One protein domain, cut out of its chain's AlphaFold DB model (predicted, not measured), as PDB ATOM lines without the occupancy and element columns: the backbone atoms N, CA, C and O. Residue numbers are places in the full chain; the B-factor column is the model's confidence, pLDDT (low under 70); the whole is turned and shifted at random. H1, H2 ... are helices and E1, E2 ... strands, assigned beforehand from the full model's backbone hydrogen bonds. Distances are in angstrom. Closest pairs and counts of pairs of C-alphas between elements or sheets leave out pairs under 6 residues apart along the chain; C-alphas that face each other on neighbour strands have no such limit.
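This is residues 2 to 170 of the 263 residues of an uncharacterized protein of Candidatus Micrarchaeota archaeon (UniProt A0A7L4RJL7). A strongly twisted six-stranded sheet runs through the domain; H1 and H3 pack on one face of it near E4 and E5, while H2 and H4 pack round its other end near E6 and E1, and H6 packs on H2. Residues 2 to 7 stick out as a tail that adds to the longest span. The printed part has 169 residues, with the order H1 E1 H2 E2 H3 E3 E4 E5 H4 E6 H5 H6, and its class is mixed, helices and strands. The mixed sheet runs E3 E4 E5 E2 E1 E6, E5 and E2 being parallel; the whole is compact, with a radius of gyration of the C-alphas of 15.8 A and spans of 53 by 40 by 27 A.

E3, residues 83 to 88, E4, residues 92 to 98, and E5, residues 110 to 116, form a meander, each strand the antiparallel neighbour of the one before, and two hairpins; N 85 and O 94 are 2.8 A apart, N 95 and O 113 3.0 A. E2, residues 62 to 67, is parallel to E5, with N 64 and O 114 at 2.8 A. E1, residues 36 to 40, is antiparallel to E2, with N 38 and O 65 at 2.9 A, and to E6, residues 142 to 145, with N 39 and O 144 at 2.8 A. H1, residues 18 to 29, and H3, residues 70 to 79, are on one face of the sheet, giving two layers, one of helices and one the sheet itself. H1 lies over E5, its closest C-alphas being Thr 20 and Val 111, 6.5 A. H3 is near E4. H2, residues 42 to 53, stands up from the sheet at 45 degrees; C-alphas of Gly 44 and Phe 142 are the closest to E6, 5.2 A. H4, residues 127 to 134, only just lies over E1, with 3 C-alphas on it. E2, H3, E3 and E5, H4, E6 are split strand-helix-strand units, in each of which two strands that run the same way in the sheet are not neighbours and have a helix between them along the chain; E4 and E5 lie between E2 and E3 in the sheet, E2 and E1 between E5 and E6, and both crossovers are right-handed. H6, residues 164 to 169, touches H2 at Tyr 49 and Leu 168, C-alphas 7.0 A apart. H5, residues 154 to 157, only grazes the sheet. Every O i to N i+4 pair is within hydrogen-bond range in H1, H2, H3, H4 and H6; H5 is too short for one.

H1 begins at C-alpha 18 (3.448, 13.666, 69.553) and spans 16.6 A; H2 spans 15.8 A, E4 20.1 A and E5 18.4 A. H6 ends at C-alpha 169 (-23.003, 14.919, 77.318).

The C-alphas of Lys 2 and Glu 121 are farthest apart, 55.0 A. The printed part has no cut, and E4 to E5 is the long link. pLDDT is under 70 at residues 2 to 9 and 120 to 124.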
ATOM      1  N   LYS A   2     -21.493  24.846  54.903       34.56
ATOM      2  CA  LYS A   2     -20.946  24.870  56.269       34.56
ATOM      3  C   LYS A   2     -19.427  24.710  56.196       34.56
ATOM      4  O   LYS A   2     -18.943  23.744  55.608       34.56
ATOM      5  N   LYS A   3     -18.696  25.668  56.773       36.22
ATOM      6  CA  LYS A   3     -17.240  25.621  56.947       36.22
ATOM      7  C   LYS A   3     -16.863  24.287  57.600       36.22
ATOM      8  O   LYS A   3     -17.284  24.005  58.719       36.22
ATOM      9  N   ARG A   4     -16.097  23.462  56.882       36.12
ATOM     10  CA  ARG A   4     -15.403  22.301  57.446       36.12
ATOM     11  C   ARG A   4     -14.408  22.848  58.466       36.12
ATOM     12  O   ARG A   4     -13.427  23.478  58.080       36.12
ATOM     13  N   HIS A   5     -14.703  22.687  59.752       38.38
ATOM     14  CA  HIS A   5     -13.719  22.961  60.790       38.38
ATOM     15  C   HIS A   5     -12.546  21.989  60.622       38.38
ATOM     16  O   HIS A   5     -12.728  20.804  60.344       38.38
ATOM     17  N   ALA A   6     -11.347  22.556  60.688       36.69
ATOM     18  CA  ALA A   6     -10.081  21.928  60.365       36.69
ATOM     19  C   ALA A   6      -9.767  20.720  61.268       36.69
ATOM     20  O   ALA A   6      -9.929  20.790  62.482       36.69
ATOM     21  N   SER A   7      -9.315  19.636  60.627       39.56
ATOM     22  CA  SER A   7      -8.665  18.435  61.176       39.56
ATOM     23  C   SER A   7      -9.100  17.998  62.583       39.56
ATOM     24  O   SER A   7      -8.360  18.147  63.561       39.56
ATOM     25  N   ASP A   8     -10.256  17.344  62.679       45.47
ATOM     26  CA  ASP A   8     -10.516  16.446  63.802       45.47
ATOM     27  C   ASP A   8      -9.524  15.283  63.722       45.47
ATOM     28  O   ASP A   8      -9.734  14.303  63.005       45.47
ATOM     29  N   SER A   9      -8.408  15.396  64.444       57.19
ATOM     30  CA  SER A   9      -7.556  14.247  64.727       57.19
ATOM     31  C   SER A   9      -8.453  13.102  65.203       57.19
ATOM     32  O   SER A   9      -9.109  13.219  66.242       57.19
ATOM     33  N   ARG A  10      -8.441  11.977  64.476       80.12
ATOM     34  CA  ARG A  10      -9.152  10.753  64.875       80.12
ATOM     35  C   ARG A  10      -8.687  10.240  66.237       80.12
ATOM     36  O   ARG A  10      -9.425   9.501  66.869       80.12
ATOM     37  N   LEU A  11      -7.515  10.658  66.720       89.00
ATOM     38  CA  LEU A  11      -6.933  10.225  67.990       89.00
ATOM     39  C   LEU A  11      -7.554  10.910  69.228       89.00
ATOM     40  O   LEU A  11      -7.980  12.071  69.147       89.00
ATOM     41  N   PRO A  12      -7.536  10.242  70.402       90.81
ATOM     42  CA  PRO A  12      -7.872  10.856  71.685       90.81
ATOM     43  C   PRO A  12      -7.078  12.142  71.939       90.81
ATOM     44  O   PRO A  12      -5.917  12.242  71.553       90.81
ATOM     45  N   VAL A  13      -7.658  13.102  72.669       92.50
ATOM     46  CA  VAL A  13      -7.032  14.419  72.918       92.50
ATOM     47  C   VAL A  13      -5.616  14.342  73.497       92.50
ATOM     48  O   VAL A  13      -4.769  15.160  73.159       92.50
ATOM     49  N   PHE A  14      -5.339  13.347  74.342       91.44
ATOM     50  CA  PHE A  14      -4.023  13.153  74.948       91.44
ATOM     51  C   PHE A  14      -2.999  12.506  73.999       91.44
ATOM     52  O   PHE A  14      -1.809  12.600  74.255       91.44
ATOM     53  N   MET A  15      -3.446  11.876  72.909       92.94
ATOM     54  CA  MET A  15      -2.590  11.290  71.868       92.94
ATOM     55  C   MET A  15      -2.272  12.281  70.739       92.94
ATOM     56  O   MET A  15      -1.543  11.939  69.810       92.94
ATOM     57  N   GLN A  16      -2.838  13.490  70.788       91.38
ATOM     58  CA  GLN A  16      -2.568  14.545  69.808       91.38
ATOM     59  C   GLN A  16      -1.214  15.224  70.040       91.38
ATOM     60  O   GLN A  16      -0.666  15.802  69.109       91.38
ATOM     61  N   ASP A  17      -0.675  15.154  71.261       90.38
ATOM     62  CA  ASP A  17       0.704  15.557  71.535       90.38
ATOM     63  C   ASP A  17       1.667  14.442  71.075       90.38
ATOM     64  O   ASP A  17       1.564  13.321  71.589       90.38
ATOM     65  N   PRO A  18       2.595  14.705  70.131       92.50
ATOM     66  CA  PRO A  18       3.448  13.666  69.553       92.50
ATOM     67  C   PRO A  18       4.282  12.914  70.591       92.50
ATOM     68  O   PRO A  18       4.411  11.692  70.511       92.50
ATOM     69  N   LYS A  19       4.812  13.619  71.597       94.31
ATOM     70  CA  LYS A  19       5.696  12.996  72.584       94.31
ATOM     71  C   LYS A  19       4.925  12.160  73.600       94.31
ATOM     72  O   LYS A  19       5.346  11.060  73.947       94.31
ATOM     73  N   THR A  20       3.766  12.640  74.038       93.81
ATOM     74  CA  THR A  20       2.837  11.865  74.867       93.81
ATOM     75  C   THR A  20       2.362  10.613  74.132       93.81
ATOM     76  O   THR A  20       2.314   9.537  74.725       93.81
ATOM     77  N   ASN A  21       2.061  10.732  72.837       94.25
ATOM     78  CA  ASN A  21       1.665   9.616  71.981       94.25
ATOM     79  C   ASN A  21       2.753   8.534  71.918       94.25
ATOM     80  O   ASN A  21       2.468   7.372  72.202       94.25
ATOM     81  N   GLU A  22       3.995   8.924  71.623       95.88
ATOM     82  CA  GLU A  22       5.164   8.034  71.628       95.88
ATOM     83  C   GLU A  22       5.298   7.294  72.970       95.88
ATOM     84  O   GLU A  22       5.334   6.065  73.007       95.88
ATOM     85  N   ILE A  23       5.276   8.029  74.086       97.38
ATOM     86  CA  ILE A  23       5.440   7.456  75.429       97.38
ATOM     87  C   ILE A  23       4.296   6.489  75.787       97.38
ATOM     88  O   ILE A  23       4.528   5.457  76.421       97.38
ATOM     89  N   LEU A  24       3.051   6.792  75.407       96.94
ATOM     90  CA  LEU A  24       1.915   5.903  75.681       96.94
ATOM     91  C   LEU A  24       1.919   4.658  74.784       96.94
ATOM     92  O   LEU A  24       1.515   3.592  75.251       96.94
ATOM     93  N   LYS A  25       2.425   4.748  73.546       96.56
ATOM     94  CA  LYS A  25       2.667   3.574  72.690       96.56
ATOM     95  C   LYS A  25       3.724   2.656  73.292       96.56
ATOM     96  O   LYS A  25       3.475   1.466  73.445       96.56
ATOM     97  N   GLU A  26       4.845   3.205  73.751       97.50
ATOM     98  CA  GLU A  26       5.855   2.429  74.477       97.50
ATOM     99  C   GLU A  26       5.286   1.765  75.740       97.50
ATOM    100  O   GLU A  26       5.634   0.626  76.059       97.50
ATOM    101  N   ALA A  27       4.407   2.460  76.473       97.94
ATOM    102  CA  ALA A  27       3.736   1.891  77.637       97.94
ATOM    103  C   ALA A  27       2.804   0.729  77.259       97.94
ATOM    104  O   ALA A  27       2.733  -0.257  77.994       97.94
ATOM    105  N   ALA A  28       2.123   0.816  76.113       97.50
ATOM    106  CA  ALA A  28       1.310  -0.271  75.577       97.50
ATOM    107  C   ALA A  28       2.171  -1.476  75.158       97.50
ATOM    108  O   ALA A  28       1.852  -2.612  75.500       97.50
ATOM    109  N   GLU A  29       3.305  -1.242  74.503       97.38
ATOM    110  CA  GLU A  29       4.253  -2.297  74.120       97.38
ATOM    111  C   GLU A  29       4.961  -2.943  75.325       97.38
ATOM    112  O   GLU A  29       5.537  -4.025  75.212       97.38
ATOM    113  N   ALA A  30       4.950  -2.297  76.492       97.94
ATOM    114  CA  ALA A  30       5.498  -2.860  77.722       97.94
ATOM    115  C   ALA A  30       4.590  -3.929  78.358       97.94
ATOM    116  O   ALA A  30       5.037  -4.634  79.268       97.94
ATOM    117  N   ILE A  31       3.332  -4.049  77.923       97.88
ATOM    118  CA  ILE A  31       2.345  -4.965  78.506       97.88
ATOM    119  C   ILE A  31       2.772  -6.422  78.243       97.88
ATOM    120  O   ILE A  31       2.894  -6.823  77.087       97.88
ATOM    121  N   PRO A  32       2.987  -7.249  79.288       96.56
ATOM    122  CA  PRO A  32       3.337  -8.654  79.106       96.56
ATOM    123  C   PRO A  32       2.219  -9.443  78.412       96.56
ATOM    124  O   PRO A  32       1.033  -9.165  78.611       96.56
ATOM    125  N   LYS A  33       2.585 -10.488  77.659       94.62
ATOM    126  CA  LYS A  33       1.618 -11.396  77.019       94.62
ATOM    127  C   LYS A  33       0.619 -11.936  78.052       94.62
ATOM    128  O   LYS A  33       1.000 -12.315  79.156       94.62
ATOM    129  N   GLY A  34      -0.668 -11.943  77.701       92.44
ATOM    130  CA  GLY A  34      -1.754 -12.384  78.586       92.44
ATOM    131  C   GLY A  34      -2.175 -11.373  79.663       92.44
ATOM    132  O   GLY A  34      -3.152 -11.619  80.366       92.44
ATOM    133  N   SER A  35      -1.491 -10.231  79.779       95.12
ATOM    134  CA  SER A  35      -1.878  -9.136  80.678       95.12
ATOM    135  C   SER A  35      -2.731  -8.094  79.952       95.12
ATOM    136  O   SER A  35      -2.752  -8.026  78.723       95.12
ATOM    137  N   LYS A  36      -3.439  -7.258  80.714       95.19
ATOM    138  CA  LYS A  36      -4.257  -6.159  80.188       95.19
ATOM    139  C   LYS A  36      -3.971  -4.880  80.959       95.19
ATOM    140  O   LYS A  36      -3.825  -4.912  82.179       95.19
ATOM    141  N   ALA A  37      -3.930  -3.755  80.256       96.94
ATOM    142  CA  ALA A  37      -3.750  -2.445  80.860       96.94
ATOM    143  C   ALA A  37      -4.753  -1.456  80.264       96.94
ATOM    144  O   ALA A  37      -4.915  -1.396  79.047       96.94
ATOM    145  N   TYR A  38      -5.415  -0.683  81.117       97.50
ATOM    146  CA  TYR A  38      -6.464   0.250  80.717       97.50
ATOM    147  C   TYR A  38      -6.159   1.640  81.256       97.50
ATOM    148  O   TYR A  38      -5.934   1.779  82.455       97.50
ATOM    149  N   LEU A  39      -6.224   2.663  80.404       96.94
ATOM    150  CA  LEU A  39      -6.369   4.042  80.863       96.94
ATOM    151  C   LEU A  39      -7.784   4.215  81.403       96.94
ATOM    152  O   LEU A  39      -8.743   3.997  80.664       96.94
ATOM    153  N   ILE A  40      -7.921   4.609  82.665       96.19
ATOM    154  CA  ILE A  40      -9.217   4.775  83.329       96.19
ATOM    155  C   ILE A  40      -9.438   6.230  83.753       96.19
ATOM    156  O   ILE A  40      -8.523   7.055  83.761       96.19
ATOM    157  N   GLY A  41     -10.671   6.573  84.113       94.38
ATOM    158  CA  GLY A  41     -10.929   7.817  84.826       94.38
ATOM    159  C   GLY A  41     -10.759   9.067  83.963       94.38
ATOM    160  O   GLY A  41     -11.430   9.253  82.942       94.38
ATOM    161  N   GLY A  42      -9.893   9.975  84.421       94.31
ATOM    162  CA  GLY A  42      -9.764  11.323  83.870       94.31
ATOM    163  C   GLY A  42      -9.335  11.364  82.404       94.31
ATOM    164  O   GLY A  42      -9.882  12.166  81.650       94.31
ATOM    165  N   ALA A  43      -8.410  10.489  81.991       94.50
ATOM    166  CA  ALA A  43      -7.928  10.432  80.610       94.50
ATOM    167  C   ALA A  43      -9.038   9.997  79.637       94.50
ATOM    168  O   ALA A  43      -9.272  10.659  78.624       94.50
ATOM    169  N   GLY A  44      -9.783   8.941  79.992       95.19
ATOM    170  CA  GLY A  44     -10.939   8.473  79.225       95.19
ATOM    171  C   GLY A  44     -12.031   9.540  79.126       95.19
ATOM    172  O   GLY A  44     -12.464   9.879  78.023       95.19
ATOM    173  N   ARG A  45     -12.404  10.159  80.258       96.25
ATOM    174  CA  ARG A  45     -13.344  11.294  80.280       96.25
ATOM    175  C   ARG A  45     -12.893  12.411  79.345       96.25
ATOM    176  O   ARG A  45     -13.699  12.914  78.574       96.25
ATOM    177  N   ASN A  46     -11.637  12.838  79.441       95.81
ATOM    178  CA  ASN A  46     -11.129  13.979  78.684       95.81
ATOM    179  C   ASN A  46     -11.119  13.707  77.176       95.81
ATOM    180  O   ASN A  46     -11.460  14.602  76.405       95.81
ATOM    181  N   ALA A  47     -10.801  12.479  76.761       95.00
ATOM    182  CA  ALA A  47     -10.881  12.071  75.362       95.00
ATOM    183  C   ALA A  47     -12.314  12.153  74.818       95.00
ATOM    184  O   ALA A  47     -12.535  12.772  73.776       95.00
ATOM    185  N   VAL A  48     -13.287  11.587  75.542       95.50
ATOM    186  CA  VAL A  48     -14.706  11.628  75.146       95.50
ATOM    187  C   VAL A  48     -15.277  13.048  75.242       95.50
ATOM    188  O   VAL A  48     -16.081  13.468  74.421       95.50
ATOM    189  N   TYR A  49     -14.855  13.840  76.223       96.00
ATOM    190  CA  TYR A  49     -15.301  15.225  76.349       96.00
ATOM    191  C   TYR A  49     -14.805  16.078  75.174       96.00
ATOM    192  O   TYR A  49     -15.578  16.834  74.587       96.00
ATOM    193  N   TYR A  50     -13.533  15.934  74.793       94.69
ATOM    194  CA  TYR A  50     -12.982  16.647  73.645       94.69
ATOM    195  C   TYR A  50     -13.678  16.249  72.343       94.69
ATOM    196  O   TYR A  50     -13.974  17.118  71.534       94.69
ATOM    197  N   SER A  51     -14.007  14.967  72.155       92.81
ATOM    198  CA  SER A  51     -14.719  14.525  70.951       92.81
ATOM    199  C   SER A  51     -16.148  15.053  70.822       92.81
ATOM    200  O   SER A  51     -16.675  15.066  69.713       92.81
ATOM    201  N   LEU A  52     -16.779  15.443  71.932       93.38
ATOM    202  CA  LEU A  52     -18.138  15.988  71.959       93.38
ATOM    203  C   LEU A  52     -18.166  17.518  71.863       93.38
ATOM    204  O   LEU A  52     -19.097  18.076  71.294       93.38
ATOM    205  N   PHE A  53     -17.184  18.196  72.463       94.25
ATOM    206  CA  PHE A  53     -17.231  19.647  72.677       94.25
ATOM    207  C   PHE A  53     -16.034  20.412  72.098       94.25
ATOM    208  O   PHE A  53     -15.986  21.630  72.246       94.25
ATOM    209  N   HIS A  54     -15.037  19.722  71.531       92.06
ATOM    210  CA  HIS A  54     -13.757  20.279  71.057       92.06
ATOM    211  C   HIS A  54     -13.055  21.185  72.085       92.06
ATOM    212  O   HIS A  54     -12.307  22.100  71.746       92.06
ATOM    213  N   LYS A  55     -13.287  20.924  73.377       92.50
ATOM    214  CA  LYS A  55     -12.730  21.688  74.496       92.50
ATOM    215  C   LYS A  55     -11.831  20.797  75.339       92.50
ATOM    216  O   LYS A  55     -12.246  19.733  75.794       92.50
ATOM    217  N   LYS A  56     -10.594  21.239  75.572       92.06
ATOM    218  CA  LYS A  56      -9.636  20.515  76.415       92.06
ATOM    219  C   LYS A  56      -9.970  20.735  77.892       92.06
ATOM    220  O   LYS A  56     -10.098  21.870  78.345       92.06
ATOM    221  N   LEU A  57     -10.100  19.643  78.638       89.94
ATOM    222  CA  LEU A  57     -10.098  19.666  80.099       89.94
ATOM    223  C   LEU A  57      -8.665  19.442  80.604       89.94
ATOM    224  O   LEU A  57      -7.903  18.735  79.944       89.94
ATOM    225  N   PRO A  58      -8.287  19.983  81.775       85.75
ATOM    226  CA  PRO A  58      -6.957  19.753  82.333       85.75
ATOM    227  C   PRO A  58      -6.649  18.260  82.540       85.75
ATOM    228  O   PRO A  58      -7.471  17.522  83.095       85.75
ATOM    229  N   GLN A  59      -5.448  17.845  82.133       87.75
ATOM    230  CA  GLN A  59      -4.859  16.519  82.351       87.75
ATOM    231  C   GLN A  59      -3.582  16.689  83.185       87.75
ATOM    232  O   GLN A  59      -2.857  17.661  82.989       87.75
ATOM    233  N   ARG A  60      -3.325  15.796  84.146       83.25
ATOM    234  CA  ARG A  60      -2.127  15.858  85.013       83.25
ATOM    235  C   ARG A  60      -1.376  14.538  85.078       83.25
ATOM    236  O   ARG A  60      -0.155  14.529  85.115       83.25
ATOM    237  N   ASP A  61      -2.127  13.457  85.148       90.81
ATOM    238  CA  ASP A  61      -1.688  12.089  85.375       90.81
ATOM    239  C   ASP A  61      -2.576  11.154  84.549       90.81
ATOM    240  O   ASP A  61      -3.623  11.560  84.044       90.81
ATOM    241  N   TYR A  62      -2.145   9.916  84.360       96.12
ATOM    242  CA  TYR A  62      -2.876   8.882  83.643       96.12
ATOM    243  C   TYR A  62      -3.078   7.713  84.598       96.12
ATOM    244  O   TYR A  62      -2.142   6.960  84.864       96.12
ATOM    245  N   ASP A  63      -4.296   7.571  85.115       96.50
ATOM    246  CA  ASP A  63      -4.669   6.418  85.926       96.50
ATOM    247  C   ASP A  63      -4.687   5.164  85.037       96.50
ATOM    248  O   ASP A  63      -5.391   5.118  84.020       96.50
ATOM    249  N   VAL A  64      -3.920   4.142  85.417       97.31
ATOM    250  CA  VAL A  64      -3.827   2.869  84.695       97.31
ATOM    251  C   VAL A  64      -4.320   1.739  85.586       97.31
ATOM    252  O   VAL A  64      -3.736   1.481  86.632       97.31
ATOM    253  N   LEU A  65      -5.339   0.997  85.156       96.25
ATOM    254  CA  LEU A  65      -5.647  -0.306  85.747       96.25
ATOM    255  C   LEU A  65      -4.830  -1.379  85.029       96.25
ATOM    256  O   LEU A  65      -5.030  -1.590  83.833       96.25
ATOM    257  N   PHE A  66      -3.953  -2.078  85.748       95.88
ATOM    258  CA  PHE A  66      -3.167  -3.181  85.198       95.88
ATOM    259  C   PHE A  66      -3.567  -4.529  85.808       95.88
ATOM    260  O   PHE A  66      -3.537  -4.704  87.025       95.88
ATOM    261  N   ILE A  67      -3.891  -5.499  84.951       93.69
ATOM    262  CA  ILE A  67      -4.290  -6.862  85.313       93.69
ATOM    263  C   ILE A  67      -3.288  -7.834  84.679       93.69
ATOM    264  O   ILE A  67      -3.294  -8.016  83.462       93.69
ATOM    265  N   GLY A  68      -2.427  -8.450  85.490       92.44
ATOM    266  CA  GLY A  68      -1.417  -9.399  85.013       92.44
ATOM    267  C   GLY A  68      -0.151  -9.423  85.867       92.44
ATOM    268  O   GLY A  68      -0.183  -9.077  87.052       92.44
ATOM    269  N   ASP A  69       0.981  -9.802  85.263       93.38
ATOM    270  CA  ASP A  69       2.274  -9.843  85.957       93.38
ATOM    271  C   ASP A  69       2.816  -8.431  86.216       93.38
ATOM    272  O   ASP A  69       3.450  -7.788  85.371       93.38
ATOM    273  N   ARG A  70       2.575  -7.955  87.439       93.75
ATOM    274  CA  ARG A  70       3.038  -6.657  87.928       93.75
ATOM    275  C   ARG A  70       4.551  -6.488  87.805       93.75
ATOM    276  O   ARG A  70       5.005  -5.406  87.429       93.75
ATOM    277  N   LYS A  71       5.337  -7.496  88.201       94.88
ATOM    278  CA  LYS A  71       6.800  -7.367  88.256       94.88
ATOM    279  C   LYS A  71       7.345  -7.220  86.842       94.88
ATOM    280  O   LYS A  71       8.145  -6.315  86.596       94.88
ATOM    281  N   GLN A  72       6.856  -8.047  85.921       97.56
ATOM    282  CA  GLN A  72       7.275  -7.999  84.529       97.56
ATOM    283  C   GLN A  72       6.847  -6.697  83.843       97.56
ATOM    284  O   GLN A  72       7.661  -6.084  83.157       97.56
ATOM    285  N   PHE A  73       5.622  -6.211  84.072       97.81
ATOM    286  CA  PHE A  73       5.169  -4.948  83.479       97.81
ATOM    287  C   PHE A  73       6.004  -3.750  83.941       97.81
ATOM    288  O   PHE A  73       6.463  -2.955  83.121       97.81
ATOM    289  N   ILE A  74       6.277  -3.651  85.247       97.69
ATOM    290  CA  ILE A  74       7.147  -2.600  85.786       97.69
ATOM    291  C   ILE A  74       8.554  -2.720  85.190       97.69
ATOM    292  O   ILE A  74       9.109  -1.710  84.762       97.69
ATOM    293  N   LYS A  75       9.125  -3.930  85.116       98.19
ATOM    294  CA  LYS A  75      10.441  -4.165  84.496       98.19
ATOM    295  C   LYS A  75      10.473  -3.681  83.042       98.19
ATOM    296  O   LYS A  75      11.398  -2.962  82.673       98.19
ATOM    297  N   ASN A  76       9.450  -4.003  82.251       98.56
ATOM    298  CA  ASN A  76       9.342  -3.593  80.849       98.56
ATOM    299  C   ASN A  76       9.239  -2.066  80.699       98.56
ATOM    300  O   ASN A  76       9.961  -1.474  79.902       98.56
ATOM    301  N   LEU A  77       8.394  -1.409  81.504       98.50
ATOM    302  CA  LEU A  77       8.287   0.055  81.511       98.50
ATOM    303  C   LEU A  77       9.621   0.714  81.881       98.50
ATOM    304  O   LEU A  77      10.058   1.669  81.242       98.50
ATOM    305  N   ARG A  78      10.306   0.186  82.899       98.19
ATOM    306  CA  ARG A  78      11.620   0.682  83.331       98.19
ATOM    307  C   ARG A  78      12.679   0.534  82.236       98.19
ATOM    308  O   ARG A  78      13.462   1.461  82.054       98.19
ATOM    309  N   ALA A  79      12.679  -0.578  81.499       98.19
ATOM    310  CA  ALA A  79      13.574  -0.785  80.357       98.19
ATOM    311  C   ALA A  79      13.336   0.243  79.235       98.19
ATOM    312  O   ALA A  79      14.268   0.623  78.536       98.19
ATOM    313  N   ARG A  80      12.113   0.772  79.125       97.81
ATOM    314  CA  ARG A  80      11.739   1.852  78.198       97.81
ATOM    315  C   ARG A  80      11.982   3.255  78.763       97.81
ATOM    316  O   ARG A  80      11.445   4.234  78.256       97.81
ATOM    317  N   GLY A  81      12.777   3.391  79.823       97.12
ATOM    318  CA  GLY A  81      13.178   4.691  80.367       97.12
ATOM    319  C   GLY A  81      12.142   5.367  81.268       97.12
ATOM    320  O   GLY A  81      12.323   6.530  81.634       97.12
ATOM    321  N   PHE A  82      11.073   4.669  81.670       97.94
ATOM    322  CA  PHE A  82      10.239   5.153  82.768       97.94
ATOM    323  C   PHE A  82      11.039   5.119  84.069       97.94
ATOM    324  O   PHE A  82      11.769   4.170  84.359       97.94
ATOM    325  N   ILE A  83      10.862   6.142  84.896       96.44
ATOM    326  CA  ILE A  83      11.427   6.221  86.238       96.44
ATOM    327  C   ILE A  83      10.323   6.157  87.287       96.44
ATOM    328  O   ILE A  83       9.164   6.464  87.024       96.44
ATOM    329  N   TYR A  84      10.677   5.764  88.505       96.62
ATOM    330  CA  TYR A  84       9.722   5.750  89.603       96.62
ATOM    331  C   TYR A  84       9.342   7.170  90.021       96.62
ATOM    332  O   TYR A  84      10.195   8.045  90.172       96.62
ATOM    333  N   GLY A  85       8.052   7.364  90.264       92.88
ATOM    334  CA  GLY A  85       7.535   8.469  91.051       92.88
ATOM    335  C   GLY A  85       7.655   8.206  92.552       92.88
ATOM    336  O   GLY A  85       8.371   7.307  93.009       92.88
ATOM    337  N   PHE A  86       6.930   9.019  93.319       88.06
ATOM    338  CA  PHE A  86       6.966   8.991  94.781       88.06
ATOM    339  C   PHE A  86       6.230   7.782  95.382       88.06
ATOM    340  O   PHE A  86       6.662   7.236  96.392       88.06
ATOM    341  N   ILE A  87       5.122   7.344  94.778       88.00
ATOM    342  CA  ILE A  87       4.294   6.269  95.339       88.00
ATOM    343  C   ILE A  87       4.791   4.904  94.855       88.00
ATOM    344  O   ILE A  87       4.864   4.643  93.653       88.00
ATOM    345  N   ARG A  88       5.096   4.018  95.812       89.81
ATOM    346  CA  ARG A  88       5.472   2.614  95.589       89.81
ATOM    347  C   ARG A  88       4.855   1.735  96.677       89.81
ATOM    348  O   ARG A  88       5.426   1.566  97.747       89.81
ATOM    349  N   ARG A  89       3.656   1.217  96.433       87.56
ATOM    350  CA  ARG A  89       2.873   0.414  97.385       87.56
ATOM    351  C   ARG A  89       2.524  -0.944  96.789       87.56
ATOM    352  O   ARG A  89       2.851  -1.242  95.641       87.56
ATOM    353  N   THR A  90       1.852  -1.793  97.560       84.69
ATOM    354  CA  THR A  90       1.440  -3.134  97.115       84.69
ATOM    355  C   THR A  90       0.449  -3.098  95.948       84.69
ATOM    356  O   THR A  90       0.579  -3.892  95.022       84.69
ATOM    357  N   HIS A  91      -0.494  -2.154  95.954       89.31
ATOM    358  CA  HIS A  91      -1.587  -2.074  94.969       89.31
ATOM    359  C   HIS A  91      -1.508  -0.843  94.062       89.31
ATOM    360  O   HIS A  91      -2.439  -0.551  93.320       89.31
ATOM    361  N   GLU A  92      -0.405  -0.104  94.132       93.69
ATOM    362  CA  GLU A  92      -0.254   1.172  93.441       93.69
ATOM    363  C   GLU A  92       1.232   1.463  93.222       93.69
ATOM    364  O   GLU A  92       2.040   1.343  94.149       93.69
ATOM    365  N   VAL A  93       1.607   1.862  92.013       96.69
ATOM    366  CA  VAL A  93       2.934   2.406  91.724       96.69
ATOM    367  C   VAL A  93       2.805   3.578  90.773       96.69
ATOM    368  O   VAL A  93       2.026   3.532  89.830       96.69
ATOM    369  N   VAL A  94       3.616   4.604  90.994       97.00
ATOM    370  CA  VAL A  94       3.732   5.711  90.049       97.00
ATOM    371  C   VAL A  94       5.000   5.527  89.235       97.00
ATOM    372  O   VAL A  94       6.096   5.414  89.794       97.00
ATOM    373  N   LEU A  95       4.857   5.509  87.914       97.56
ATOM    374  CA  LEU A  95       5.956   5.528  86.953       97.56
ATOM    375  C   LEU A  95       5.790   6.745  86.051       97.56
ATOM    376  O   LEU A  95       4.681   7.101  85.682       97.56
ATOM    377  N   LYS A  96       6.884   7.409  85.694       97.31
ATOM    378  CA  LYS A  96       6.843   8.609  84.858       97.31
ATOM    379  C   LYS A  96       7.963   8.610  83.836       97.31
ATOM    380  O   LYS A  96       9.063   8.154  84.144       97.31
ATOM    381  N   LYS A  97       7.712   9.161  82.655       97.31
ATOM    382  CA  LYS A  97       8.732   9.371  81.620       97.31
ATOM    383  C   LYS A  97       8.723  10.832  81.189       97.31
ATOM    384  O   LYS A  97       7.662  11.447  81.104       97.31
ATOM    385  N   LYS A  98       9.917  11.405  81.023       96.19
ATOM    386  CA  LYS A  98      10.096  12.822  80.684       96.19
ATOM    387  C   LYS A  98       9.622  13.090  79.252       96.19
ATOM    388  O   LYS A  98       9.904  12.297  78.359       96.19
ATOM    389  N   ILE A  99       8.922  14.201  79.064       93.75
ATOM    390  CA  ILE A  99       8.503  14.724  77.756       93.75
ATOM    391  C   ILE A  99       9.608  15.625  77.192       93.75
ATOM    392  O   ILE A  99       9.914  15.570  76.007       93.75
ATOM    393  N   VAL A 100      10.254  16.401  78.064       92.88
ATOM    394  CA  VAL A 100      11.336  17.336  77.724       92.88
ATOM    395  C   VAL A 100      12.658  16.911  78.362       92.88
ATOM    396  O   VAL A 100      12.685  16.148  79.330       92.88
ATOM    397  N   GLU A 101      13.777  17.414  77.844       89.75
ATOM    398  CA  GLU A 101      15.111  17.023  78.312       89.75
ATOM    399  C   GLU A 101      15.397  17.424  79.762       89.75
ATOM    400  O   GLU A 101      15.924  16.607  80.524       89.75
ATOM    401  N   LYS A 102      15.028  18.660  80.134       91.56
ATOM    402  CA  LYS A 102      15.287  19.290  81.439       91.56
ATOM    403  C   LYS A 102      13.966  19.644  82.143       91.56
ATOM    404  O   LYS A 102      13.543  20.799  82.098       91.56
ATOM    405  N   PRO A 103      13.289  18.668  82.771       90.38
ATOM    406  CA  PRO A 103      11.977  18.885  83.366       90.38
ATOM    407  C   PRO A 103      12.056  19.747  84.636       90.38
ATOM    408  O   PRO A 103      12.844  19.464  85.538       90.38
ATOM    409  N   LYS A 104      11.189  20.760  84.742       90.06
ATOM    410  CA  LYS A 104      11.007  21.626  85.922       90.06
ATOM    411  C   LYS A 104       9.658  21.390  86.611       90.06
ATOM    412  O   LYS A 104       9.546  21.519  87.828       90.06
ATOM    413  N   HIS A 105       8.636  21.000  85.854       85.56
ATOM    414  CA  HIS A 105       7.267  20.815  86.323       85.56
ATOM    415  C   HIS A 105       6.850  19.347  86.280       85.56
ATOM    416  O   HIS A 105       6.679  18.751  85.223       85.56
ATOM    417  N   HIS A 106       6.584  18.768  87.454       80.31
ATOM    418  CA  HIS A 106       6.312  17.333  87.584       80.31
ATOM    419  C   HIS A 106       5.165  16.802  86.702       80.31
ATOM    420  O   HIS A 106       5.252  15.660  86.265       80.31
ATOM    421  N   TYR A 107       4.113  17.590  86.463       79.25
ATOM    422  CA  TYR A 107       2.918  17.147  85.728       79.25
ATOM    423  C   TYR A 107       2.849  17.633  84.277       79.25
ATOM    424  O   TYR A 107       2.035  17.121  83.523       79.25
ATOM    425  N   LEU A 108       3.640  18.643  83.906       84.94
ATOM    426  CA  LEU A 108       3.646  19.188  82.541       84.94
ATOM    427  C   LEU A 108       4.788  18.597  81.715       84.94
ATOM    428  O   LEU A 108       4.637  18.382  80.520       84.94
ATOM    429  N   ASP A 109       5.897  18.268  82.375       92.38
ATOM    430  CA  ASP A 109       7.123  17.828  81.712       92.38
ATOM    431  C   ASP A 109       7.280  16.301  81.727       92.38
ATOM    432  O   ASP A 109       8.323  15.767  81.340       92.38
ATOM    433  N   PHE A 110       6.260  15.585  82.206       95.06
ATOM    434  CA  PHE A 110       6.239  14.132  82.297       95.06
ATOM    435  C   PHE A 110       4.881  13.574  81.887       95.06
ATOM    436  O   PHE A 110       3.841  14.089  82.291       95.06
ATOM    437  N   VAL A 111       4.904  12.417  81.228       96.00
ATOM    438  CA  VAL A 111       3.772  11.490  81.262       96.00
ATOM    439  C   VAL A 111       3.869  10.727  82.577       96.00
ATOM    440  O   VAL A 111       4.836   9.993  82.801       96.00
ATOM    441  N   VAL A 112       2.902  10.937  83.468       96.75
ATOM    442  CA  VAL A 112       2.834  10.297  84.788       96.75
ATOM    443  C   VAL A 112       1.763   9.214  84.758       96.75
ATOM    444  O   VAL A 112       0.598   9.521  84.535       96.75
ATOM    445  N   LEU A 113       2.160   7.963  84.967       97.44
ATOM    446  CA  LEU A 113       1.274   6.809  85.064       97.44
ATOM    447  C   LEU A 113       1.055   6.463  86.538       97.44
ATOM    448  O   LEU A 113       1.985   6.005  87.211       97.44
ATOM    449  N   ASP A 114      -0.175   6.637  87.009       96.25
ATOM    450  CA  ASP A 114      -0.626   6.186  88.324       96.25
ATOM    451  C   ASP A 114      -1.209   4.775  88.139       96.25
ATOM    452  O   ASP A 114      -2.349   4.588  87.719       96.25
ATOM    453  N   ILE A 115      -0.372   3.751  88.340       97.44
ATOM    454  CA  ILE A 115      -0.690   2.364  87.980       97.44
ATOM    455  C   ILE A 115      -1.255   1.628  89.193       97.44
ATOM    456  O   ILE A 115      -0.555   1.381  90.178       97.44
ATOM    457  N   HIS A 116      -2.509   1.216  89.079       94.94
ATOM    458  CA  HIS A 116      -3.251   0.449  90.064       94.94
ATOM    459  C   HIS A 116      -3.254  -1.039  89.719       94.94
ATOM    460  O   HIS A 116      -3.502  -1.440  88.580       94.94
ATOM    461  N   PHE A 117      -3.029  -1.864  90.740       92.50
ATOM    462  CA  PHE A 117      -3.063  -3.319  90.638       92.50
ATOM    463  C   PHE A 117      -4.232  -3.852  91.470       92.50
ATOM    464  O   PHE A 117      -4.277  -3.559  92.672       92.50
ATOM    465  N   PRO A 118      -5.151  -4.647  90.889       86.56
ATOM    466  CA  PRO A 118      -6.173  -5.344  91.656       86.56
ATOM    467  C   PRO A 118      -5.541  -6.148  92.792       86.56
ATOM    468  O   PRO A 118      -4.409  -6.637  92.683       86.56
ATOM    469  N   LYS A 119      -6.266  -6.309  93.898       79.75
ATOM    470  CA  LYS A 119      -5.842  -7.259  94.924       79.75
ATOM    471  C   LYS A 119      -5.896  -8.681  94.360       79.75
ATOM    472  O   LYS A 119      -6.605  -8.946  93.393       79.75
ATOM    473  N   LYS A 120      -5.174  -9.621  94.977       66.00
ATOM    474  CA  LYS A 120      -5.182 -11.031  94.543       66.00
ATOM    475  C   LYS A 120      -6.600 -11.627  94.537       66.00
ATOM    476  O   LYS A 120      -6.954 -12.323  93.593       66.00
ATOM    477  N   GLU A 121      -7.410 -11.282  95.537       62.81
ATOM    478  CA  GLU A 121      -8.838 -11.641  95.642       62.81
ATOM    479  C   GLU A 121      -9.706 -11.031  94.524       62.81
ATOM    480  O   GLU A 121     -10.719 -11.601  94.130       62.81
ATOM    481  N   ASP A 122      -9.253  -9.923  93.935       64.31
ATOM    482  CA  ASP A 122      -9.910  -9.213  92.839       64.31
ATOM    483  C   ASP A 122      -9.402  -9.650  91.452       64.31
ATOM    484  O   ASP A 122      -9.790  -9.055  90.448       64.31
ATOM    485  N   GLY A 123      -8.540 -10.672  91.358       57.06
ATOM    486  CA  GLY A 123      -7.847 -11.072  90.122       57.06
ATOM    487  C   GLY A 123      -8.754 -11.472  88.947       57.06
ATOM    488  O   GLY A 123      -8.272 -11.619  87.827       57.06
ATOM    489  N   LYS A 124     -10.066 -11.617  89.184       61.16
ATOM    490  CA  LYS A 124     -11.100 -11.882  88.168       61.16
ATOM    491  C   LYS A 124     -12.003 -10.678  87.862       61.16
ATOM    492  O   LYS A 124     -12.894 -10.793  87.021       61.16
ATOM    493  N   LYS A 125     -11.829  -9.531  88.529       73.44
ATOM    494  CA  LYS A 125     -12.686  -8.361  88.304       73.44
ATOM    495  C   LYS A 125     -12.456  -7.801  86.904       73.44
ATOM    496  O   LYS A 125     -11.333  -7.498  86.505       73.44
ATOM    497  N   SER A 126     -13.547  -7.635  86.161       86.69
ATOM    498  CA  SER A 126     -13.516  -6.928  84.884       86.69
ATOM    499  C   SER A 126     -13.201  -5.445  85.104       86.69
ATOM    500  O   SER A 126     -13.489  -4.879  86.160       86.69
ATOM    501  N   VAL A 127     -12.660  -4.780  84.081       91.81
ATOM    502  CA  VAL A 127     -12.465  -3.320  84.109       91.81
ATOM    503  C   VAL A 127     -13.776  -2.579  84.395       91.81
ATOM    504  O   VAL A 127     -13.781  -1.602  85.137       91.81
ATOM    505  N   LEU A 128     -14.911  -3.088  83.902       92.69
ATOM    506  CA  LEU A 128     -16.222  -2.505  84.180       92.69
ATOM    507  C   LEU A 128     -16.586  -2.597  85.669       92.69
ATOM    508  O   LEU A 128     -17.106  -1.633  86.226       92.69
ATOM    509  N   GLN A 129     -16.285  -3.722  86.325       92.06
ATOM    510  CA  GLN A 129     -16.486  -3.864  87.769       92.06
ATOM    511  C   GLN A 129     -15.585  -2.901  88.552       92.06
ATOM    512  O   GLN A 129     -16.049  -2.249  89.486       92.06
ATOM    513  N   ASN A 130     -14.328  -2.737  88.130       91.94
ATOM    514  CA  ASN A 130     -13.426  -1.767  88.745       91.94
ATOM    515  C   ASN A 130     -13.971  -0.332  88.641       91.94
ATOM    516  O   ASN A 130     -13.981   0.385  89.642       91.94
ATOM    517  N   LEU A 131     -14.487   0.064  87.471       94.19
ATOM    518  CA  LEU A 131     -15.119   1.372  87.287       94.19
ATOM    519  C   LEU A 131     -16.329   1.555  88.213       94.19
ATOM    520  O   LEU A 131     -16.444   2.609  88.835       94.19
ATOM    521  N   LYS A 132     -17.195   0.539  88.350       93.62
ATOM    522  CA  LYS A 132     -18.370   0.598  89.241       93.62
ATOM    523  C   LYS A 132     -17.966   0.887  90.686       93.62
ATOM    524  O   LYS A 132     -18.594   1.712  91.338       93.62
ATOM    525  N   GLU A 133     -16.901   0.248  91.158       91.56
ATOM    526  CA  GLU A 133     -16.458   0.323  92.555       91.56
ATOM    527  C   GLU A 133     -15.584   1.544  92.873       91.56
ATOM    528  O   GLU A 133     -15.503   1.942  94.033       91.56
ATOM    529  N   ASN A 134     -14.914   2.138  91.876       91.25
ATOM    530  CA  ASN A 134     -13.845   3.116  92.133       91.25
ATOM    531  C   ASN A 134     -14.037   4.476  91.446       91.25
ATOM    532  O   ASN A 134     -13.495   5.480  91.926       91.25
ATOM    533  N   ALA A 135     -14.812   4.561  90.359       93.56
ATOM    534  CA  ALA A 135     -15.038   5.833  89.678       93.56
ATOM    535  C   ALA A 135     -15.916   6.739  90.550       93.56
ATOM    536  O   ALA A 135     -17.119   6.530  90.641       93.56
ATOM    537  N   GLY A 136     -15.331   7.759  91.189       93.94
ATOM    538  CA  GLY A 136     -16.066   8.593  92.152       93.94
ATOM    539  C   GLY A 136     -17.289   9.312  91.562       93.94
ATOM    540  O   GLY A 136     -18.299   9.500  92.236       93.94
ATOM    541  N   PHE A 137     -17.217   9.649  90.274       96.38
ATOM    542  CA  PHE A 137     -18.313  10.229  89.501       96.38
ATOM    543  C   PHE A 137     -18.554   9.403  88.247       96.38
ATOM    544  O   PHE A 137     -17.593   8.914  87.648       96.38
ATOM    545  N   THR A 138     -19.808   9.326  87.801       96.94
ATOM    546  CA  THR A 138     -20.178   8.620  86.562       96.94
ATOM    547  C   THR A 138     -19.412   9.153  85.352       96.94
ATOM    548  O   THR A 138     -18.968   8.371  84.520       96.94
ATOM    549  N   ILE A 139     -19.143  10.462  85.298       96.81
ATOM    550  CA  ILE A 139     -18.350  11.099  84.235       96.81
ATOM    551  C   ILE A 139     -16.876  10.662  84.201       96.81
ATOM    552  O   ILE A 139     -16.191  10.935  83.226       96.81
ATOM    553  N   ASN A 140     -16.366  10.003  85.246       96.38
ATOM    554  CA  ASN A 140     -15.046   9.364  85.245       96.38
ATOM    555  C   ASN A 140     -15.144   7.851  84.970       96.38
ATOM    556  O   ASN A 140     -14.138   7.153  84.997       96.38
ATOM    557  N   GLY A 141     -16.343   7.326  84.725       96.94
ATOM    558  CA  GLY A 141     -16.614   5.912  84.483       96.94
ATOM    559  C   GLY A 141     -16.279   5.473  83.062       96.94
ATOM    560  O   GLY A 141     -17.120   4.852  82.422       96.94
ATOM    561  N   PHE A 142     -15.087   5.814  82.573       97.50
ATOM    562  CA  PHE A 142     -14.581   5.442  81.254       97.50
ATOM    563  C   PHE A 142     -13.261   4.689  81.389       97.50
ATOM    564  O   PHE A 142     -12.437   5.018  82.247       97.50
ATOM    565  N   ALA A 143     -13.047   3.725  80.503       97.25
ATOM    566  CA  ALA A 143     -11.793   3.024  80.316       97.25
ATOM    567  C   ALA A 143     -11.505   2.816  78.824       97.25
ATOM    568  O   ALA A 143     -12.419   2.646  78.019       97.25
ATOM    569  N   LEU A 144     -10.226   2.800  78.466       96.31
ATOM    570  CA  LEU A 144      -9.744   2.472  77.128       96.31
ATOM    571  C   LEU A 144      -8.496   1.604  77.268       96.31
ATOM    572  O   LEU A 144      -7.616   1.928  78.066       96.31
ATOM    573  N   SER A 145      -8.420   0.491  76.536       96.00
ATOM    574  CA  SER A 145      -7.216  -0.346  76.552       96.00
ATOM    575  C   SER A 145      -6.018   0.475  76.086       96.00
ATOM    576  O   SER A 145      -6.118   1.175  75.079       96.00
ATOM    577  N   LEU A 146      -4.880   0.361  76.776       96.19
ATOM    578  CA  LEU A 146      -3.643   1.031  76.369       96.19
ATOM    579  C   LEU A 146      -3.203   0.619  74.959       96.19
ATOM    580  O   LEU A 146      -2.639   1.434  74.242       96.19
ATOM    581  N   THR A 147      -3.520  -0.599  74.521       95.00
ATOM    582  CA  THR A 147      -3.239  -1.068  73.152       95.00
ATOM    583  C   THR A 147      -4.124  -0.416  72.088       95.00
ATOM    584  O   THR A 147      -3.780  -0.435  70.913       95.00
ATOM    585  N   ASP A 148      -5.255   0.172  72.481       93.50
ATOM    586  CA  ASP A 148      -6.255   0.734  71.570       93.50
ATOM    587  C   ASP A 148      -6.257   2.268  71.536       93.50
ATOM    588  O   ASP A 148      -6.964   2.864  70.724       93.50
ATOM    589  N   VAL A 149      -5.464   2.936  72.384       90.12
ATOM    590  CA  VAL A 149      -5.452   4.410  72.490       90.12
ATOM    591  C   VAL A 149      -5.010   5.109  71.207       90.12
ATOM    592  O   VAL A 149      -5.420   6.239  70.957       90.12
ATOM    593  N   ALA A 150      -4.187   4.448  70.393       88.31
ATOM    594  CA  ALA A 150      -3.728   4.961  69.104       88.31
ATOM    595  C   ALA A 150      -4.602   4.496  67.921       88.31
ATOM    596  O   ALA A 150      -4.320   4.859  66.784       88.31
ATOM    597  N   SER A 151      -5.637   3.687  68.175       88.75
ATOM    598  CA  SER A 151      -6.523   3.138  67.146       88.75
ATOM    599  C   SER A 151      -7.405   4.233  66.550       88.75
ATOM    600  O   SER A 151      -7.963   5.049  67.284       88.75
ATOM    601  N   GLU A 152      -7.620   4.221  65.234       86.19
ATOM    602  CA  GLU A 152      -8.515   5.192  64.584       86.19
ATOM    603  C   GLU A 152      -9.967   5.077  65.070       86.19
ATOM    604  O   GLU A 152     -10.667   6.082  65.186       86.19
ATOM    605  N   ASN A 153     -10.401   3.865  65.422       90.00
ATOM    606  CA  ASN A 153     -11.730   3.576  65.961       90.00
ATOM    607  C   ASN A 153     -11.765   3.475  67.497       90.00
ATOM    608  O   ASN A 153     -12.635   2.812  68.059       90.00
ATOM    609  N   TRP A 154     -10.839   4.128  68.212       92.94
ATOM    610  CA  TRP A 154     -10.777   4.062  69.681       92.94
ATOM    611  C   TRP A 154     -12.118   4.369  70.368       92.94
ATOM    612  O   TRP A 154     -12.392   3.815  71.428       92.94
ATOM    613  N   ARG A 155     -12.962   5.229  69.771       91.12
ATOM    614  CA  ARG A 155     -14.279   5.608  70.315       91.12
ATOM    615  C   ARG A 155     -15.202   4.405  70.492       91.12
ATOM    616  O   ARG A 155     -15.900   4.334  71.496       91.12
ATOM    617  N   GLU A 156     -15.180   3.470  69.547       92.25
ATOM    618  CA  GLU A 156     -15.979   2.236  69.576       92.25
ATOM    619  C   GLU A 156     -15.458   1.246  70.623       92.25
ATOM    620  O   GLU A 156     -16.196   0.401  71.116       92.25
ATOM    621  N   LYS A 157     -14.182   1.382  70.996       94.06
ATOM    622  CA  LYS A 157     -13.489   0.530  71.967       94.06
ATOM    623  C   LYS A 157     -13.543   1.076  73.398       94.06
ATOM    624  O   LYS A 157     -12.988   0.462  74.312       94.06
ATOM    625  N   VAL A 158     -14.180   2.230  73.614       95.00
ATOM    626  CA  VAL A 158     -14.348   2.802  74.955       95.00
ATOM    627  C   VAL A 158     -15.286   1.919  75.771       95.00
ATOM    628  O   VAL A 158     -16.436   1.693  75.408       95.00
ATOM    629  N   ILE A 159     -14.809   1.489  76.934       96.44
ATOM    630  CA  ILE A 159     -15.619   0.802  77.934       96.44
ATOM    631  C   ILE A 159     -16.143   1.861  78.899       96.44
ATOM    632  O   ILE A 159     -15.366   2.641  79.448       96.44
ATOM    633  N   ALA A 160     -17.454   1.902  79.124       96.88
ATOM    634  CA  ALA A 160     -18.071   2.926  79.958       96.88
ATOM    635  C   ALA A 160     -19.113   2.348  80.919       96.88
ATOM    636  O   ALA A 160     -19.759   1.340  80.630       96.88
ATOM    637  N   LEU A 161     -19.313   3.018  82.057       96.81
ATOM    638  CA  LEU A 161     -20.493   2.780  82.888       96.81
ATOM    639  C   LEU A 161     -21.765   3.177  82.111       96.81
ATOM    640  O   LEU A 161     -21.724   4.170  81.380       96.81
ATOM    641  N   PRO A 162     -22.911   2.494  82.320       93.75
ATOM    642  CA  PRO A 162     -24.132   2.705  81.529       93.75
ATOM    643  C   PRO A 162     -24.595   4.168  81.400       93.75
ATOM    644  O   PRO A 162     -25.091   4.568  80.353       93.75
ATOM    645  N   ASN A 163     -24.388   4.996  82.432       94.94
ATOM    646  CA  ASN A 163     -24.800   6.407  82.441       94.94
ATOM    647  C   ASN A 163     -23.667   7.409  82.156       94.94
ATOM    648  O   ASN A 163     -23.944   8.595  81.989       94.94
ATOM    649  N   ALA A 164     -22.410   6.962  82.070       97.38
ATOM    650  CA  ALA A 164     -21.247   7.852  81.992       97.38
ATOM    651  C   ALA A 164     -21.304   8.791  80.780       97.38
ATOM    652  O   ALA A 164     -21.086   9.996  80.912       97.38
ATOM    653  N   LEU A 165     -21.644   8.257  79.601       97.31
ATOM    654  CA  LEU A 165     -21.733   9.049  78.372       97.31
ATOM    655  C   LEU A 165     -22.874  10.070  78.425       97.31
ATOM    656  O   LEU A 165     -22.683  11.218  78.029       97.31
ATOM    657  N   ARG A 166     -24.049   9.665  78.920       97.94
ATOM    658  CA  ARG A 166     -25.210  10.554  79.058       97.94
ATOM    659  C   ARG A 166     -24.904  11.701  80.015       97.94
ATOM    660  O   ARG A 166     -25.127  12.858  79.673       97.94
ATOM    661  N   ASP A 167     -24.357  11.385  81.184       98.12
ATOM    662  CA  ASP A 167     -24.014  12.390  82.186       98.12
ATOM    663  C   ASP A 167     -22.916  13.334  81.667       98.12
ATOM    664  O   ASP A 167     -23.011  14.544  81.854       98.12
ATOM    665  N   LEU A 168     -21.924  12.827  80.924       97.75
ATOM    666  CA  LEU A 168     -20.885  13.664  80.320       97.75
ATOM    667  C   LEU A 168     -21.440  14.603  79.236       97.75
ATOM    668  O   LEU A 168     -21.097  15.787  79.238       97.75
ATOM    669  N   LYS A 169     -22.317  14.108  78.346       97.31
ATOM    670  CA  LYS A 169     -23.003  14.919  77.318       97.31
ATOM    671  C   LYS A 169     -23.824  16.050  77.939       97.31
ATOM    672  O   LYS A 169     -23.785  17.176  77.457       97.31
ATOM    673  N   ASN A 170     -24.496  15.768  79.051       97.88
ATOM    674  CA  ASN A 170     -25.308  16.751  79.768       97.88
ATOM    675  C   ASN A 170     -24.490  17.602  80.752       97.88
ATOM    676  O   ASN A 170     -25.058  18.419  81.471       97.88
TER     677      ASN A 170